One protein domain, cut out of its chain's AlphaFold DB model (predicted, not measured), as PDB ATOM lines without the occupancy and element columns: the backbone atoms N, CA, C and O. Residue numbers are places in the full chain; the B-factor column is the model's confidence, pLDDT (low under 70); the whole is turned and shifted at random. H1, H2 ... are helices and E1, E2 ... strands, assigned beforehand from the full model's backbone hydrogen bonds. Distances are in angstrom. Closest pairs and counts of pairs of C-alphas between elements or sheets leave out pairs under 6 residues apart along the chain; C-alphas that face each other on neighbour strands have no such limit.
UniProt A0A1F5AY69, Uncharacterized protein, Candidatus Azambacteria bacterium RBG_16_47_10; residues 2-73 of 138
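Overview. This is residues 2 to 73 of the 138 residues of an uncharacterized protein of Candidatus Azambacteria bacterium RBG_16_47_10 (UniProt A0A1F5AY69). The model looks like a T: the long helix H1 makes the crossbar, and the two short strands E1 and E2, side by side, make a thin stem that points away from it, lengthened by residues 2 to 6. Unnamed stretches before H1 and after H2 lie between stem and crossbar, and the small helix H2 packs on the last part of H1; at the other end of H1, the loop and helix start at residues 24 to 30 stick out. The printed part has 72 residues, with E1, H1, H2 and E2 in that order along the chain, and the two strands form one antiparallel sheet, E1 - E2. The class is mixed, helices and strands, with under half of the residues in named elements. The whole is loose, with a radius of gyration of the C-alphas of 15.8 A, and flat, spanning 51 by 41 by 15 A.

Along the chain. E1 is residues 7 to 11, 13.6 A from first to last C-alpha, and begins with C-alpha 7 at (488.086, 23.049, 726.883). H1 is residues 29 to 51, 34.0 A long, from C-alpha 29 at (465.231, 4.095, 701.489) to C-alpha 51 at (495.995, -8.491, 708.549). H2 is residues 56 to 59, 5.0 A long. E2 is residues 71 to 73, 6.6 A long, and ends with C-alpha 73 at (485.537, 16.303, 726.550).

Arrangement. E1 and E2 are antiparallel neighbours, with 168 degrees between their directions. The C-alphas of Arg 11 and Phe 71 face each other at 4.2 A. Two N and O pairs are within hydrogen-bond range across the strands: N 10 and O 72 at 2.9 A, and N 72 and O 10 at 2.8 A. H1 and E2 are apart, and so are E1 and H2. H1 touches H2 with residues 46 to 50 alone; the closest C-alphas are those of Tyr 46 and Met 59, 6.5 A apart. In H1, 18 of 19 pairs of O i and N i+4 are within hydrogen-bond range; H2 is too short for such a pair, and its 1 pair of O i and N i+3 is within range.

Size, cuts and confidence. The two C-alphas farthest apart are those of Gln 2 and Arg 51, at 52.2 A. The printed part runs from residue 2 to 73 without a cut. The link from E1 to H1, residues 12 to 28, is long, and so is the link of 11 residues from H2 to E2; the link from H1 to H2 is tight. The mean pLDDT of the printed part is 90.8, and residues 2 to 3 are under 70.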
ATOM      1  N   GLN A   2     490.043  37.875 734.306       55.22
ATOM      2  CA  GLN A   2     489.598  37.170 733.099       55.22
ATOM      3  C   GLN A   2     489.469  35.690 733.470       55.22
ATOM      4  O   GLN A   2     490.473  35.023 733.706       55.22
ATOM      5  N   ARG A   3     488.236  35.199 733.632       63.12
ATOM      6  CA  ARG A   3     487.977  33.767 733.809       63.12
ATOM      7  C   ARG A   3     488.324  33.105 732.479       63.12
ATOM      8  O   ARG A   3     487.575  33.252 731.521       63.12
ATOM      9  N   GLN A   4     489.493  32.483 732.392       77.25
ATOM     10  CA  GLN A   4     489.909  31.796 731.175       77.25
ATOM     11  C   GLN A   4     488.953  30.626 730.910       77.25
ATOM     12  O   GLN A   4     488.688  29.813 731.800       77.25
ATOM     13  N   GLY A   5     488.409  30.566 729.696       76.44
ATOM     14  CA  GLY A   5     487.754  29.366 729.190       76.44
ATOM     15  C   GLY A   5     488.800  28.276 728.983       76.44
ATOM     16  O   GLY A   5     489.904  28.551 728.512       76.44
ATOM     17  N   PHE A   6     488.480  27.049 729.379       83.56
ATOM     18  CA  PHE A   6     489.302  25.879 729.094       83.56
ATOM     19  C   PHE A   6     488.390  24.775 728.601       83.56
ATOM     20  O   PHE A   6     487.444  24.411 729.298       83.56
ATOM     21  N   CYS A   7     488.714  24.232 727.434       85.44
ATOM     22  CA  CYS A   7     488.086  23.049 726.883       85.44
ATOM     23  C   CYS A   7     489.136  22.258 726.107       85.44
ATOM     24  O   CYS A   7     489.794  22.785 725.211       85.44
ATOM     25  N   THR A   8     489.296  20.991 726.470       87.81
ATOM     26  CA  THR A   8     490.108  20.021 725.741       87.81
ATOM     27  C   THR A   8     489.237  18.851 725.327       87.81
ATOM     28  O   THR A   8     488.310  18.460 726.042       87.81
ATOM     29  N   HIS A   9     489.536  18.289 724.163       89.12
ATOM     30  CA  HIS A   9     488.877  17.094 723.677       89.12
ATOM     31  C   HIS A   9     489.897  16.101 723.135       89.12
ATOM     32  O   HIS A   9     490.902  16.472 722.534       89.12
ATOM     33  N   LEU A  10     489.598  14.826 723.337       92.69
ATOM     34  CA  LEU A  10     490.319  13.697 722.771       92.69
ATOM     35  C   LEU A  10     489.314  12.843 722.005       92.69
ATOM     36  O   LEU A  10     488.190  12.662 722.462       92.69
ATOM     37  N   ARG A  11     489.712  12.293 720.860       92.06
ATOM     38  CA  ARG A  11     488.909  11.307 720.127       92.06
ATOM     39  C   ARG A  11     489.629   9.971 720.046       92.06
ATOM     40  O   ARG A  11     490.856   9.930 720.067       92.06
ATOM     41  N   THR A  12     488.866   8.898 719.883       93.00
ATOM     42  CA  THR A  12     489.409   7.603 719.466       93.00
ATOM     43  C   THR A  12     489.859   7.656 718.001       93.00
ATOM     44  O   THR A  12     489.522   8.586 717.249       93.00
ATOM     45  N   PHE A  13     490.588   6.632 717.557       93.19
ATOM     46  CA  PHE A  13     490.799   6.410 716.128       93.19
ATOM     47  C   PHE A  13     489.465   6.217 715.399       93.19
ATOM     48  O   PHE A  13     488.474   5.770 715.987       93.19
ATOM     49  N   VAL A  14     489.445   6.579 714.115       93.44
ATOM     50  CA  VAL A  14     488.303   6.289 713.245       93.44
ATOM     51  C   VAL A  14     488.385   4.814 712.888       93.44
ATOM     52  O   VAL A  14     489.302   4.401 712.185       93.44
ATOM     53  N   THR A  15     487.435   4.025 713.380       94.25
ATOM     54  CA  THR A  15     487.336   2.595 713.075       94.25
ATOM     55  C   THR A  15     485.882   2.260 712.745       94.25
ATOM     56  O   THR A  15     484.973   2.897 713.279       94.25
ATOM     57  N   PRO A  16     485.617   1.251 711.903       95.12
ATOM     58  CA  PRO A  16     484.248   0.823 711.617       95.12
ATOM     59  C   PRO A  16     483.609   0.039 712.778       95.12
ATOM     60  O   PRO A  16     482.449  -0.362 712.678       95.12
ATOM     61  N   LEU A  17     484.347  -0.199 713.870       94.75
ATOM     62  CA  LEU A  17     483.955  -1.093 714.964       94.75
ATOM     63  C   LEU A  17     482.872  -0.502 715.873       94.75
ATOM     64  O   LEU A  17     482.102  -1.247 716.468       94.75
ATOM     65  N   LEU A  18     482.787   0.827 715.961       92.88
ATOM     66  CA  LEU A  18     481.773   1.523 716.764       92.88
ATOM     67  C   LEU A  18     480.445   1.719 716.018       92.88
ATOM     68  O   LEU A  18     479.498   2.266 716.576       92.88
ATOM     69  N   GLY A  19     480.369   1.266 714.766       92.81
ATOM     70  CA  GLY A  19     479.211   1.436 713.901       92.81
ATOM     71  C   GLY A  19     479.355   2.602 712.927       92.81
ATOM     72  O   GLY A  19     480.410   3.228 712.796       92.81
ATOM     73  N   PHE A  20     478.266   2.871 712.217       92.69
ATOM     74  CA  PHE A  20     478.189   3.887 711.177       92.69
ATOM     75  C   PHE A  20     476.989   4.790 711.424       92.69
ATOM     76  O   PHE A  20     475.949   4.342 711.915       92.69
ATOM     77  N   TYR A  21     477.155   6.061 711.085       87.75
ATOM     78  CA  TYR A  21     476.142   7.088 711.222       87.75
ATOM     79  C   TYR A  21     474.824   6.660 710.562       87.75
ATOM     80  O   TYR A  21     474.795   6.153 709.439       87.75
ATOM     81  N   ARG A  22     473.722   6.879 711.283       82.31
ATOM     82  CA  ARG A  22     472.359   6.634 710.812       82.31
ATOM     83  C   ARG A  22     471.644   7.968 710.713       82.31
ATOM     84  O   ARG A  22     471.618   8.718 711.683       82.31
ATOM     85  N   TYR A  23     471.067   8.233 709.548       80.19
ATOM     86  CA  TYR A  23     470.246   9.418 709.352       80.19
ATOM     87  C   TYR A  23     468.969   9.273 710.183       80.19
ATOM     88  O   TYR A  23     468.249   8.286 710.041       80.19
ATOM     89  N   ASP A  24     468.709  10.225 711.071       73.81
ATOM     90  CA  ASP A  24     467.617  10.184 712.050       73.81
ATOM     91  C   ASP A  24     466.355  10.937 711.586       73.81
ATOM     92  O   ASP A  24     465.438  11.182 712.368       73.81
ATOM     93  N   LYS A  25     466.299  11.298 710.300       75.44
ATOM     94  CA  LYS A  25     465.185  12.008 709.653       75.44
ATOM     95  C   LYS A  25     464.618  11.176 708.512       75.44
ATOM     96  O   LYS A  25     465.247  10.219 708.062       75.44
ATOM     97  N   GLU A  26     463.458  11.585 708.002       79.00
ATOM     98  CA  GLU A  26     462.915  11.027 706.764       79.00
ATOM     99  C   GLU A  26     463.964  11.110 705.648       79.00
ATOM    100  O   GLU A  26     464.417  12.190 705.262       79.00
ATOM    101  N   ALA A  27     464.376   9.944 705.159       80.69
ATOM    102  CA  ALA A  27     465.350   9.794 704.095       80.69
ATOM    103  C   ALA A  27     464.851   8.787 703.059       80.69
ATOM    104  O   ALA A  27     464.090   7.874 703.393       80.69
ATOM    105  N   PRO A  28     465.303   8.906 701.798       87.38
ATOM    106  CA  PRO A  28     465.062   7.879 700.796       87.38
ATOM    107  C   PRO A  28     465.593   6.525 701.279       87.38
ATOM    108  O   PRO A  28     466.718   6.454 701.773       87.38
ATOM    109  N   ALA A  29     464.833   5.446 701.072       85.06
ATOM    110  CA  ALA A  29     465.231   4.095 701.489       85.06
ATOM    111  C   ALA A  29     466.631   3.696 700.974       85.06
ATOM    112  O   ALA A  29     467.421   3.102 701.703       85.06
ATOM    113  N   ALA A  30     466.979   4.138 699.760       90.12
ATOM    114  CA  ALA A  30     468.285   3.907 699.147       90.12
ATOM    115  C   ALA A  30     469.473   4.479 699.951       90.12
ATOM    116  O   ALA A  30     470.597   3.999 699.802       90.12
ATOM    117  N   LEU A  31     469.256   5.495 700.797       88.19
ATOM    118  CA  LEU A  31     470.314   6.073 701.628       88.19
ATOM    119  C   LEU A  31     470.772   5.088 702.709       88.19
ATOM    120  O   LEU A  31     471.969   4.943 702.944       88.19
ATOM    121  N   THR A  32     469.826   4.379 703.326       88.62
ATOM    122  CA  THR A  32     470.113   3.356 704.339       88.62
ATOM    123  C   THR A  32     470.953   2.230 703.746       88.62
ATOM    124  O   THR A  32     471.974   1.849 704.323       88.62
ATOM    125  N   ASP A  33     470.582   1.759 702.554       90.94
ATOM    126  CA  ASP A  33     471.323   0.717 701.842       90.94
ATOM    127  C   ASP A  33     472.733   1.188 701.462       90.94
ATOM    128  O   ASP A  33     473.707   0.443 701.598       90.94
ATOM    129  N   ALA A  34     472.873   2.444 701.026       91.94
ATOM    130  CA  ALA A  34     474.173   3.034 700.723       91.94
ATOM    131  C   ALA A  34     475.077   3.094 701.965       91.94
ATOM    132  O   ALA A  34     476.240   2.691 701.893       91.94
ATOM    133  N   PHE A  35     474.553   3.529 703.115       93.25
ATOM    134  CA  PHE A  35     475.305   3.567 704.373       93.25
ATOM    135  C   PHE A  35     475.721   2.172 704.839       93.25
ATOM    136  O   PHE A  35     476.877   1.980 705.215       93.25
ATOM    137  N   ALA A  36     474.831   1.181 704.744       92.56
ATOM    138  CA  ALA A  36     475.155  -0.203 705.081       92.56
ATOM    139  C   ALA A  36     476.280  -0.764 704.192       92.56
ATOM    140  O   ALA A  36     477.222  -1.384 704.690       92.56
ATOM    141  N   ARG A  37     476.232  -0.496 702.881       95.25
ATOM    142  CA  ARG A  37     477.281  -0.915 701.937       95.25
ATOM    143  C   ARG A  37     478.625  -0.250 702.221       95.25
ATOM    144  O   ARG A  37     479.649  -0.929 702.187       95.25
ATOM    145  N   ILE A  38     478.631   1.052 702.506       95.56
ATOM    146  CA  ILE A  38     479.855   1.790 702.848       95.56
ATOM    147  C   ILE A  38     480.440   1.268 704.162       95.56
ATOM    148  O   ILE A  38     481.644   1.030 704.241       95.56
ATOM    149  N   HIS A  39     479.605   1.030 705.176       96.62
ATOM    150  CA  HIS A  39     480.058   0.477 706.452       96.62
ATOM    151  C   HIS A  39     480.688  -0.910 706.283       96.62
ATOM    152  O   HIS A  39     481.782  -1.147 706.793       96.62
ATOM    153  N   ALA A  40     480.060  -1.789 705.496       96.69
ATOM    154  CA  ALA A  40     480.610  -3.106 705.179       96.69
ATOM    155  C   ALA A  40     481.954  -3.014 704.432       96.69
ATOM    156  O   ALA A  40     482.891  -3.744 704.758       96.69
ATOM    157  N   ALA A  41     482.079  -2.092 703.471       97.19
ATOM    158  CA  ALA A  41     483.328  -1.858 702.750       97.19
ATOM    159  C   ALA A  41     484.440  -1.328 703.671       97.19
ATOM    160  O   ALA A  41     485.564  -1.829 703.626       97.19
ATOM    161  N   ASN A  42     484.120  -0.375 704.554       97.44
ATOM    162  CA  ASN A  42     485.047   0.123 705.570       97.44
ATOM    163  C   ASN A  42     485.522  -1.012 706.491       97.44
ATOM    164  O   ASN A  42     486.714  -1.105 706.771       97.44
ATOM    165  N   LEU A  43     484.616  -1.886 706.942       97.50
ATOM    166  CA  LEU A  43     484.951  -3.020 707.807       97.50
ATOM    167  C   LEU A  43     485.876  -4.027 707.115       97.50
ATOM    168  O   LEU A  43     486.861  -4.468 707.713       97.50
ATOM    169  N   ALA A  44     485.591  -4.360 705.855       97.88
ATOM    170  CA  ALA A  44     486.430  -5.253 705.062       97.88
ATOM    171  C   ALA A  44     487.838  -4.670 704.862       97.88
ATOM    172  O   ALA A  44     488.829  -5.357 705.112       97.88
ATOM    173  N   LEU A  45     487.928  -3.390 704.485       97.62
ATOM    174  CA  LEU A  45     489.202  -2.702 704.290       97.62
ATOM    175  C   LEU A  45     490.006  -2.609 705.593       97.62
ATOM    176  O   LEU A  45     491.193  -2.928 705.598       97.62
ATOM    177  N   TYR A  46     489.366  -2.223 706.698       97.56
ATOM    178  CA  TYR A  46     490.000  -2.146 708.017       97.56
ATOM    179  C   TYR A  46     490.575  -3.499 708.451       97.56
ATOM    180  O   TYR A  46     491.723  -3.588 708.877       97.56
ATOM    181  N   THR A  47     489.803  -4.573 708.266       97.69
ATOM    182  CA  THR A  47     490.242  -5.940 708.586       97.69
ATOM    183  C   THR A  47     491.445  -6.362 707.741       97.69
ATOM    184  O   THR A  47     492.388  -6.959 708.260       97.69
ATOM    185  N   GLU A  48     491.440  -6.041 706.447       98.31
ATOM    186  CA  GLU A  48     492.544  -6.368 705.542       98.31
ATOM    187  C   GLU A  48     493.821  -5.587 705.879       98.31
ATOM    188  O   GLU A  48     494.909  -6.161 705.903       98.31
ATOM    189  N   MET A  49     493.704  -4.296 706.204       98.19
ATOM    190  CA  MET A  49     494.840  -3.492 706.668       98.19
ATOM    191  C   MET A  49     495.434  -4.048 707.967       98.19
ATOM    192  O   MET A  49     496.655  -4.178 708.067       98.19
ATOM    193  N   GLY A  50     494.583  -4.462 708.914       97.44
ATOM    194  CA  GLY A  50     495.010  -5.131 710.146       97.44
ATOM    195  C   GLY A  50     495.768  -6.428 709.889       97.44
ATOM    196  O   GLY A  50     496.837  -6.642 710.456       97.44
ATOM    197  N   ARG A  51     495.290  -7.263 708.959       98.00
ATOM    198  CA  ARG A  51     495.995  -8.491 708.549       98.00
ATOM    199  C   ARG A  51     497.364  -8.223 707.929       98.00
ATOM    200  O   ARG A  51     498.267  -9.037 708.091       98.00
ATOM    201  N   LYS A  52     497.524  -7.095 707.236       98.06
ATOM    202  CA  LYS A  52     498.798  -6.669 706.639       98.06
ATOM    203  C   LYS A  52     499.731  -5.951 707.617       98.06
ATOM    204  O   LYS A  52     500.809  -5.534 707.204       98.06
ATOM    205  N   GLY A  53     499.339  -5.799 708.884       97.81
ATOM    206  CA  GLY A  53     500.156  -5.137 709.900       97.81
ATOM    207  C   GLY A  53     500.309  -3.631 709.682       97.81
ATOM    208  O   GLY A  53     501.318  -3.055 710.083       97.81
ATOM    209  N   VAL A  54     499.341  -2.985 709.023       97.81
ATOM    210  CA  VAL A  54     499.302  -1.517 708.949       97.81
ATOM    211  C   VAL A  54     499.112  -0.966 710.375       97.81
ATOM    212  O   VAL A  54     498.303  -1.515 711.110       97.81
ATOM    213  N   PRO A  55     499.818   0.088 710.810       97.12
ATOM    214  CA  PRO A  55     499.558   0.715 712.107       97.12
ATOM    215  C   PRO A  55     498.154   1.332 712.192       97.12
ATOM    216  O   PRO A  55     497.680   1.924 711.216       97.12
ATOM    217  N   ASP A  56     497.510   1.256 713.360       92.81
ATOM    218  CA  ASP A  56     496.153   1.780 713.596       92.81
ATOM    219  C   ASP A  56     496.040   3.276 713.251       92.81
ATOM    220  O   ASP A  56     495.036   3.728 712.691       92.81
ATOM    221  N   GLU A  57     497.102   4.047 713.504       95.06
ATOM    222  CA  GLU A  57     497.177   5.471 713.186       95.06
ATOM    223  C   GLU A  57     497.047   5.736 711.685       95.06
ATOM    224  O   GLU A  57     496.541   6.789 711.299       95.06
ATOM    225  N   LEU A  58     497.493   4.801 710.840       96.62
ATOM    226  CA  LEU A  58     497.416   4.911 709.385       96.62
ATOM    227  C   LEU A  58     496.119   4.320 708.827       96.62
ATOM    228  O   LEU A  58     495.600   4.816 707.824       96.62
ATOM    229  N   MET A  59     495.554   3.310 709.495       96.38
ATOM    230  CA  MET A  59     494.311   2.658 709.070       96.38
ATOM    231  C   MET A  59     493.102   3.596 709.035       96.38
ATOM    232  O   MET A  59     492.140   3.312 708.327       96.38
ATOM    233  N   GLN A  60     493.125   4.709 709.771       94.50
ATOM    234  CA  GLN A  60     491.998   5.648 709.831       94.50
ATOM    235  C   GLN A  60     491.812   6.484 708.551       94.50
ATOM    236  O   GLN A  60     490.699   6.922 708.271       94.50
ATOM    237  N   TYR A  61     492.880   6.733 707.785       94.19
ATOM    238  CA  TYR A  61     492.864   7.665 706.649       94.19
ATOM    239  C   TYR A  61     492.090   7.194 705.409       94.19
ATOM    240  O   TYR A  61     491.418   8.028 704.804       94.19
ATOM    241  N   PRO A  62     492.153   5.914 704.993       95.25
ATOM    242  CA  PRO A  62     491.427   5.463 703.808       95.25
ATOM    243  C   PRO A  62     489.945   5.150 704.075       95.25
ATOM    244  O   PRO A  62     489.211   4.851 703.134       95.25
ATOM    245  N   LEU A  63     489.488   5.181 705.332       94.75
ATOM    246  CA  LEU A  63     488.095   4.888 705.664       94.75
ATOM    247  C   LEU A  63     487.178   6.048 705.273       94.75
ATOM    248  O   LEU A  63     487.479   7.216 705.515       94.75
ATOM    249  N   SER A  64     486.005   5.719 704.734       91.50
ATOM    250  CA  SER A  64     484.990   6.727 704.414       91.50
ATOM    251  C   SER A  64     484.438   7.389 705.680       91.50
ATOM    252  O   SER A  64     484.282   6.734 706.717       91.50
ATOM    253  N   LEU A  65     484.082   8.674 705.573       88.12
ATOM    254  CA  LEU A  65     483.405   9.425 706.634       88.12
ATOM    255  C   LEU A  65     482.073   8.763 707.016       88.12
ATOM    256  O   LEU A  65     481.384   8.202 706.169       88.12
ATOM    257  N   GLY A  66     481.710   8.866 708.294       89.88
ATOM    258  CA  GLY A  66     480.468   8.314 708.843       89.88
ATOM    259  C   GLY A  66     480.681   7.203 709.869       89.88
ATOM    260  O   GLY A  66     479.757   6.911 710.621       89.88
ATOM    261  N   ASN A  67     481.885   6.632 709.979       93.69
ATOM    262  CA  ASN A  67     482.210   5.759 711.110       93.69
ATOM    263  C   ASN A  67     482.065   6.531 712.428       93.69
ATOM    264  O   ASN A  67     482.536   7.667 712.549       93.69
ATOM    265  N   MET A  68     481.428   5.905 713.413       92.44
ATOM    266  CA  MET A  68     481.292   6.486 714.742       92.44
ATOM    267  C   MET A  68     482.651   6.539 715.447       92.44
ATOM    268  O   MET A  68     483.490   5.652 715.290       92.44
ATOM    269  N   ILE A  69     482.856   7.585 716.244       92.44
ATOM    270  CA  ILE A  69     484.052   7.763 717.066       92.44
ATOM    271  C   ILE A  69     483.651   7.996 718.515       92.44
ATOM    272  O   ILE A  69     482.654   8.664 718.796       92.44
ATOM    273  N   GLY A  70     484.452   7.473 719.436       91.94
ATOM    274  CA  GLY A  70     484.399   7.900 720.823       91.94
ATOM    275  C   GLY A  70     485.102   9.245 720.968       91.94
ATOM    276  O   GLY A  70     486.093   9.518 720.284       91.94
ATOM    277  N   PHE A  71     484.615  10.082 721.876       91.94
ATOM    278  CA  PHE A  71     485.331  11.283 722.280       91.94
ATOM    279  C   PHE A  71     485.186  11.523 723.780       91.94
ATOM    280  O   PHE A  71     484.179  11.170 724.391       91.94
ATOM    281  N   LEU A  72     486.216  12.128 724.359       91.12
ATOM    282  CA  LEU A  72     486.240  12.641 725.717       91.12
ATOM    283  C   LEU A  72     486.340  14.161 725.636       91.12
ATOM    284  O   LEU A  72     487.156  14.687 724.883       91.12
ATOM    285  N   LEU A  73     485.527  14.851 726.426       91.12
ATOM    286  CA  LEU A  73     485.537  16.303 726.550       91.12
ATOM    287  C   LEU A  73     485.756  16.659 728.020       91.12
ATOM    288  O   LEU A  73     485.009  16.194 728.880       91.12
TER     289      LEU A  73